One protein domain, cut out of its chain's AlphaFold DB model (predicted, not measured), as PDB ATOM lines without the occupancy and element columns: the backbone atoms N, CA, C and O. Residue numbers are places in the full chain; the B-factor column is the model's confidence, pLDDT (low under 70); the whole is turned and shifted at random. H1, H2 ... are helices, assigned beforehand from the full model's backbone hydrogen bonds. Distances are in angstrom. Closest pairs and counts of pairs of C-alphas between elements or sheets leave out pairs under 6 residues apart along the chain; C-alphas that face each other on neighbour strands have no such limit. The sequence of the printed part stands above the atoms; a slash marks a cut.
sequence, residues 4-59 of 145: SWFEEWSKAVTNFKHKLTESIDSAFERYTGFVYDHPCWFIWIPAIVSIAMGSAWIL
ATOM      1  N   SER A   4      87.906 228.035  64.400       62.78
ATOM      2  CA  SER A   4      88.971 228.893  63.839       62.78
ATOM      3  C   SER A   4      90.369 228.282  63.981       62.78
ATOM      4  O   SER A   4      91.141 228.269  63.030       62.78
ATOM      5  N   TRP A   5      90.672 227.700  65.145       66.12
ATOM      6  CA  TRP A   5      91.978 227.083  65.403       66.12
ATOM      7  C   TRP A   5      92.216 225.818  64.561       66.12
ATOM      8  O   TRP A   5      93.334 225.560  64.125       66.12
ATOM      9  N   PHE A   6      91.159 225.051  64.270       70.19
ATOM     10  CA  PHE A   6      91.253 223.862  63.417       70.19
ATOM     11  C   PHE A   6      91.489 224.228  61.943       70.19
ATOM     12  O   PHE A   6      92.276 223.570  61.263       70.19
ATOM     13  N   GLU A   7      90.870 225.306  61.451       73.50
ATOM     14  CA  GLU A   7      91.108 225.817  60.096       73.50
ATOM     15  C   GLU A   7      92.510 226.415  59.925       73.50
ATOM     16  O   GLU A   7      93.154 226.186  58.898       73.50
ATOM     17  N   GLU A   8      93.019 227.145  60.922       77.56
ATOM     18  CA  GLU A   8      94.397 227.656  60.920       77.56
ATOM     19  C   GLU A   8      95.423 226.521  60.952       77.56
ATOM     20  O   GLU A   8      96.379 226.525  60.170       77.56
ATOM     21  N   TRP A   9      95.191 225.505  61.785       76.88
ATOM     22  CA  TRP A   9      96.043 224.322  61.843       76.88
ATOM     23  C   TRP A   9      96.006 223.522  60.531       76.88
ATOM     24  O   TRP A   9      97.054 223.154  59.999       76.88
ATOM     25  N   SER A  10      94.824 223.325  59.938       78.38
ATOM     26  CA  SER A  10      94.662 222.639  58.647       78.38
ATOM     27  C   SER A  10      95.387 223.361  57.501       78.38
ATOM     28  O   SER A  10      96.078 222.723  56.695       78.38
ATOM     29  N   LYS A  11      95.319 224.699  57.457       80.69
ATOM     30  CA  LYS A  11      96.063 225.519  56.485       80.69
ATOM     31  C   LYS A  11      97.572 225.446  56.715       80.69
ATOM     32  O   LYS A  11      98.321 225.306  55.749       80.69
ATOM     33  N   ALA A  12      98.026 225.476  57.969       78.88
ATOM     34  CA  ALA A  12      99.442 225.332  58.307       78.88
ATOM     35  C   ALA A  12     100.001 223.962  57.883       78.88
ATOM     36  O   ALA A  12     101.069 223.899  57.277       78.88
ATOM     37  N   VAL A  13      99.254 222.877  58.117       80.56
ATOM     38  CA  VAL A  13      99.635 221.521  57.689       80.56
ATOM     39  C   VAL A  13      99.661 221.407  56.166       80.56
ATOM     40  O   VAL A  13     100.589 220.816  55.619       80.56
ATOM     41  N   THR A  14      98.685 221.985  55.465       83.56
ATOM     42  CA  THR A  14      98.636 221.945  53.993       83.56
ATOM     43  C   THR A  14      99.793 222.733  53.372       83.56
ATOM     44  O   THR A  14     100.466 222.228  52.477       83.56
ATOM     45  N   ASN A  15     100.105 223.915  53.910       84.56
ATOM     46  CA  ASN A  15     101.250 224.718  53.472       84.56
ATOM     47  C   ASN A  15     102.594 224.052  53.795       84.56
ATOM     48  O   ASN A  15     103.525 224.125  52.995       84.56
ATOM     49  N   PHE A  16     102.709 223.392  54.951       84.06
ATOM     50  CA  PHE A  16     103.906 222.632  55.305       84.06
ATOM     51  C   PHE A  16     104.102 221.440  54.367       84.06
ATOM     52  O   PHE A  16     105.201 221.251  53.854       84.06
ATOM     53  N   LYS A  17     103.032 220.683  54.087       82.00
ATOM     54  CA  LYS A  17     103.056 219.589  53.109       82.00
ATOM     55  C   LYS A  17     103.496 220.083  51.736       82.00
ATOM     56  O   LYS A  17     104.396 219.487  51.171       82.00
ATOM     57  N   HIS A  18     102.937 221.193  51.252       84.25
ATOM     58  CA  HIS A  18     103.305 221.763  49.955       84.25
ATOM     59  C   HIS A  18     104.792 222.127  49.882       84.25
ATOM     60  O   HIS A  18     105.487 221.690  48.972       84.25
ATOM     61  N   LYS A  19     105.306 222.847  50.888       85.62
ATOM     62  CA  LYS A  19     106.733 223.203  50.957       85.62
ATOM     63  C   LYS A  19     107.642 221.982  51.066       85.62
ATOM     64  O   LYS A  19     108.746 221.986  50.530       85.62
ATOM     65  N   LEU A  20     107.200 220.950  51.782       86.50
ATOM     66  CA  LEU A  20     107.944 219.706  51.927       86.50
ATOM     67  C   LEU A  20     107.967 218.924  50.607       86.50
ATOM     68  O   LEU A  20     109.026 218.444  50.223       86.50
ATOM     69  N   THR A  21     106.847 218.864  49.884       88.25
ATOM     70  CA  THR A  21     106.773 218.265  48.545       88.25
ATOM     71  C   THR A  21     107.659 219.012  47.552       88.25
ATOM     72  O   THR A  21     108.515 218.386  46.943       88.25
ATOM     73  N   GLU A  22     107.577 220.344  47.480       88.69
ATOM     74  CA  GLU A  22     108.448 221.150  46.605       88.69
ATOM     75  C   GLU A  22     109.937 220.971  46.931       88.69
ATOM     76  O   GLU A  22     110.781 220.893  46.038       88.69
ATOM     77  N   SER A  23     110.280 220.881  48.220       87.94
ATOM     78  CA  SER A  23     111.660 220.643  48.642       87.94
ATOM     79  C   SER A  23     112.151 219.248  48.257       87.94
ATOM     80  O   SER A  23     113.336 219.093  47.958       87.94
ATOM     81  N   ILE A  24     111.279 218.240  48.301       88.50
ATOM     82  CA  ILE A  24     111.597 216.870  47.896       88.50
ATOM     83  C   ILE A  24     111.762 216.804  46.378       88.50
ATOM     84  O   ILE A  24     112.768 216.271  45.912       88.50
ATOM     85  N   ASP A  25     110.842 217.399  45.622       88.56
ATOM     86  CA  ASP A  25     110.887 217.421  44.158       88.56
ATOM     87  C   ASP A  25     112.167 218.109  43.668       88.56
ATOM     88  O   ASP A  25     112.919 217.538  42.878       88.56
ATOM     89  N   SER A  26     112.513 219.267  44.242       89.00
ATOM     90  CA  SER A  26     113.768 219.956  43.918       89.00
ATOM     91  C   SER A  26     115.014 219.144  44.295       89.00
ATOM     92  O   SER A  26     116.030 219.192  43.595       89.00
ATOM     93  N   ALA A  27     114.967 218.379  45.391       85.94
ATOM     94  CA  ALA A  27     116.064 217.495  45.774       85.94
ATOM     95  C   ALA A  27     116.220 216.323  44.791       85.94
ATOM     96  O   ALA A  27     117.348 216.001  44.414       85.94
ATOM     97  N   PHE A  28     115.113 215.725  44.342       90.31
ATOM     98  CA  PHE A  28     115.131 214.658  43.344       90.31
ATOM     99  C   PHE A  28     115.626 215.154  41.990       90.31
ATOM    100  O   PHE A  28     116.491 214.502  41.415       90.31
ATOM    101  N   GLU A  29     115.175 216.315  41.519       88.75
ATOM    102  CA  GLU A  29     115.654 216.897  40.258       88.75
ATOM    103  C   GLU A  29     117.173 217.109  40.280       88.75
ATOM    104  O   GLU A  29     117.887 216.652  39.382       88.75
ATOM    105  N   ARG A  30     117.699 217.713  41.354       88.25
ATOM    106  CA  ARG A  30     119.149 217.914  41.537       88.25
ATOM    107  C   ARG A  30     119.911 216.596  41.619       88.25
ATOM    108  O   ARG A  30     120.991 216.475  41.045       88.25
ATOM    109  N   TYR A  31     119.354 215.610  42.316       84.81
ATOM    110  CA  TYR A  31     119.949 214.284  42.428       84.81
ATOM    111  C   TYR A  31     119.980 213.561  41.078       84.81
ATOM    112  O   TYR A  31     121.017 213.029  40.695       84.81
ATOM    113  N   THR A  32     118.887 213.592  40.314       86.31
ATOM    114  CA  THR A  32     118.833 212.990  38.975       86.31
ATOM    115  C   THR A  32     119.792 213.665  38.000       86.31
ATOM    116  O   THR A  32     120.446 212.964  37.232       86.31
ATOM    117  N   GLY A  33     119.946 214.994  38.083       86.56
ATOM    118  CA  GLY A  33     120.956 215.727  37.318       86.56
ATOM    119  C   GLY A  33     122.370 215.244  37.639       86.56
ATOM    120  O   GLY A  33     123.113 214.871  36.740       86.56
ATOM    121  N   PHE A  34     122.703 215.112  38.926       85.38
ATOM    122  CA  PHE A  34     123.991 214.564  39.360       85.38
ATOM    123  C   PHE A  34     124.246 213.134  38.850       85.38
ATOM    124  O   PHE A  34     125.357 212.819  38.420       85.38
ATOM    125  N   VAL A  35     123.232 212.263  38.876       86.62
ATOM    126  CA  VAL A  35     123.348 210.887  38.360       86.62
ATOM    127  C   VAL A  35     123.609 210.881  36.853       86.62
ATOM    128  O   VAL A  35     124.423 210.086  36.381       86.62
ATOM    129  N   TYR A  36     122.951 211.772  36.109       87.75
ATOM    130  CA  TYR A  36     123.138 211.908  34.666       87.75
ATOM    131  C   TYR A  36     124.525 212.464  34.308       87.75
ATOM    132  O   TYR A  36     125.172 211.953  33.394       87.75
ATOM    133  N   ASP A  37     125.011 213.455  35.060       91.00
ATOM    134  CA  ASP A  37     126.313 214.093  34.831       91.00
ATOM    135  C   ASP A  37     127.494 213.191  35.242       91.00
ATOM    136  O   ASP A  37     128.594 213.280  34.682       91.00
ATOM    137  N   HIS A  38     127.286 212.287  36.206       89.06
ATOM    138  CA  HIS A  38     128.331 211.424  36.767       89.06
ATOM    139  C   HIS A  38     127.913 209.943  36.891       89.06
ATOM    140  O   HIS A  38     127.969 209.364  37.984       89.06
ATOM    141  N   PRO A  39     127.597 209.261  35.773       84.56
ATOM    142  CA  PRO A  39     127.074 207.893  35.794       84.56
ATOM    143  C   PRO A  39     128.067 206.888  36.397       84.56
ATOM    144  O   PRO A  39     127.682 205.984  37.135       84.56
ATOM    145  N   CYS A  40     129.369 207.064  36.154       88.12
ATOM    146  CA  CYS A  40     130.402 206.179  36.700       88.12
ATOM    147  C   CYS A  40     130.523 206.284  38.229       88.12
ATOM    148  O   CYS A  40     130.718 205.271  38.899       88.12
ATOM    149  N   TRP A  41     130.385 207.487  38.795       85.19
ATOM    150  CA  TRP A  41     130.428 207.687  40.250       85.19
ATOM    151  C   TRP A  41     129.210 207.062  40.929       85.19
ATOM    152  O   TRP A  41     129.346 206.429  41.976       85.19
ATOM    153  N   PHE A  42     128.044 207.171  40.288       86.12
ATOM    154  CA  PHE A  42     126.817 206.528  40.745       86.12
ATOM    155  C   PHE A  42     126.898 204.994  40.745       86.12
ATOM    156  O   PHE A  42     126.241 204.360  41.559       86.12
ATOM    157  N   ILE A  43     127.715 204.381  39.884       87.31
ATOM    158  CA  ILE A  43     127.889 202.920  39.851       87.31
ATOM    159  C   ILE A  43     128.898 202.457  40.909       87.31
ATOM    160  O   ILE A  43     128.614 201.541  41.684       87.31
ATOM    161  N   TRP A  44     130.080 203.075  40.968       90.56
ATOM    162  CA  TRP A  44     131.160 202.563  41.816       90.56
ATOM    163  C   TRP A  44     130.981 202.889  43.303       90.56
ATOM    164  O   TRP A  44     131.354 202.061  44.133       90.56
ATOM    165  N   ILE A  45     130.374 204.027  43.673       92.00
ATOM    166  CA  ILE A  45     130.150 204.359  45.092       92.00
ATOM    167  C   ILE A  45     129.234 203.322  45.774       92.00
ATOM    168  O   ILE A  45     129.661 202.737  46.773       92.00
ATOM    169  N   PRO A  46     128.021 203.018  45.269       92.62
ATOM    170  CA  PRO A  46     127.163 201.999  45.871       92.62
ATOM    171  C   PRO A  46     127.781 200.605  45.822       92.62
ATOM    172  O   PRO A  46     127.575 199.828  46.752       92.62
ATOM    173  N   ALA A  47     128.567 200.290  44.785       92.62
ATOM    174  CA  ALA A  47     129.286 199.022  44.709       92.62
ATOM    175  C   ALA A  47     130.302 198.886  45.854       92.62
ATOM    176  O   ALA A  47     130.301 197.875  46.553       92.62
ATOM    177  N   ILE A  48     131.112 199.920  46.112       94.50
ATOM    178  CA  ILE A  48     132.077 199.938  47.223       94.50
ATOM    179  C   ILE A  48     131.358 199.849  48.571       94.50
ATOM    180  O   ILE A  48     131.767 199.062  49.422       94.50
ATOM    181  N   VAL A  49     130.268 200.600  48.762       94.00
ATOM    182  CA  VAL A  49     129.465 200.534  49.996       94.00
ATOM    183  C   VAL A  49     128.881 199.133  50.192       94.00
ATOM    184  O   VAL A  49     128.968 198.584  51.286       94.00
ATOM    185  N   SER A  50     128.360 198.515  49.131       92.25
ATOM    186  CA  SER A  50     127.812 197.154  49.180       92.25
ATOM    187  C   SER A  50     128.885 196.124  49.524       92.25
ATOM    188  O   SER A  50     128.640 195.237  50.337       92.25
ATOM    189  N   ILE A  51     130.089 196.259  48.961       94.38
ATOM    190  CA  ILE A  51     131.231 195.392  49.279       94.38
ATOM    191  C   ILE A  51     131.676 195.597  50.731       94.38
ATOM    192  O   ILE A  51     131.917 194.617  51.431       94.38
ATOM    193  N   ALA A  52     131.748 196.841  51.209       92.62
ATOM    194  CA  ALA A  52     132.123 197.153  52.587       92.62
ATOM    195  C   ALA A  52     131.093 196.635  53.606       92.62
ATOM    196  O   ALA A  52     131.463 196.125  54.659       92.62
ATOM    197  N   MET A  53     129.797 196.718  53.295       91.12
ATOM    198  CA  MET A  53     128.745 196.127  54.128       91.12
ATOM    199  C   MET A  53     128.748 194.594  54.044       91.12
ATOM    200  O   MET A  53     128.552 193.919  55.051       91.12
ATOM    201  N   GLY A  54     129.000 194.031  52.860       90.44
ATOM    202  CA  GLY A  54     129.070 192.586  52.640       90.44
ATOM    203  C   GLY A  54     130.287 191.930  53.293       90.44
ATOM    204  O   GLY A  54     130.184 190.808  53.782       90.44
ATOM    205  N   SER A  55     131.424 192.624  53.375       91.19
ATOM    206  CA  SER A  55     132.630 192.101  54.026       91.19
ATOM    207  C   SER A  55     132.445 191.919  55.534       91.19
ATOM    208  O   SER A  55     132.980 190.965  56.096       91.19
ATOM    209  N   ALA A  56     131.609 192.738  56.181       86.12
ATOM    210  CA  ALA A  56     131.229 192.542  57.582       86.12
ATOM    211  C   ALA A  56     130.489 191.210  57.810       86.12
ATOM    212  O   ALA A  56     130.561 190.637  58.895       86.12
ATOM    213  N   TRP A  57     129.828 190.673  56.780       87.19
ATOM    214  CA  TRP A  57     129.145 189.381  56.855       87.19
ATOM    215  C   TRP A  57     130.117 188.201  56.949       87.19
ATOM    216  O   TRP A  57     129.764 187.173  57.518       87.19
ATOM    217  N   ILE A  58     131.347 188.351  56.443       86.31
ATOM    218  CA  ILE A  58     132.397 187.321  56.527       86.31
ATOM    219  C   ILE A  58     132.785 187.065  57.990       86.31
ATOM    220  O   ILE A  58     133.146 185.951  58.350       86.31
ATOM    221  N   LEU A  59     132.665 188.083  58.846       85.44
ATOM    222  CA  LEU A  59     132.965 188.001  60.276       85.44
ATOM    223  C   LEU A  59     131.769 187.533  61.116       85.44
ATOM    224  O   LEU A  59     131.849 187.503  62.341       85.44
TER     225      LEU A  59
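This is residues 4 to 59 of the 145 residues of an uncharacterized protein of Vitrella brassicaformis (strain CCMP3155) (UniProt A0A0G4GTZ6). What shape? Long H1 and shorter H2 meet near their ends as an L. What parts? It has 56 printed residues with two named helices, H1 then H2: all helix. It is extended, with a radius of gyration of the C-alphas of 20.0 A, spanning 60 by 34 by 5 A.

The longest helix? H1, residues 4 to 37, runs 49.5 A from C-alpha 4, (88.971, 228.893, 63.839). The other? H2, residues 39 to 58, runs 29.7 A to C-alpha 58, (132.397, 187.321, 56.527).

How close? H1 and H2 are close but not clearly touching; their closest C-alphas, Val 35 and Phe 42, are 6.1 A apart. What angle? They are about perpendicular, at 80 degrees. Every O i to N i+4 pair is within hydrogen-bond range in H1, 12 of 16 in H2.

How large? The farthest C-alphas, Ser 4 and Ile 58, are 60.6 A apart. Any cut? The printed part has no cut and one tight link; residues 4 to 5 are under pLDDT 70.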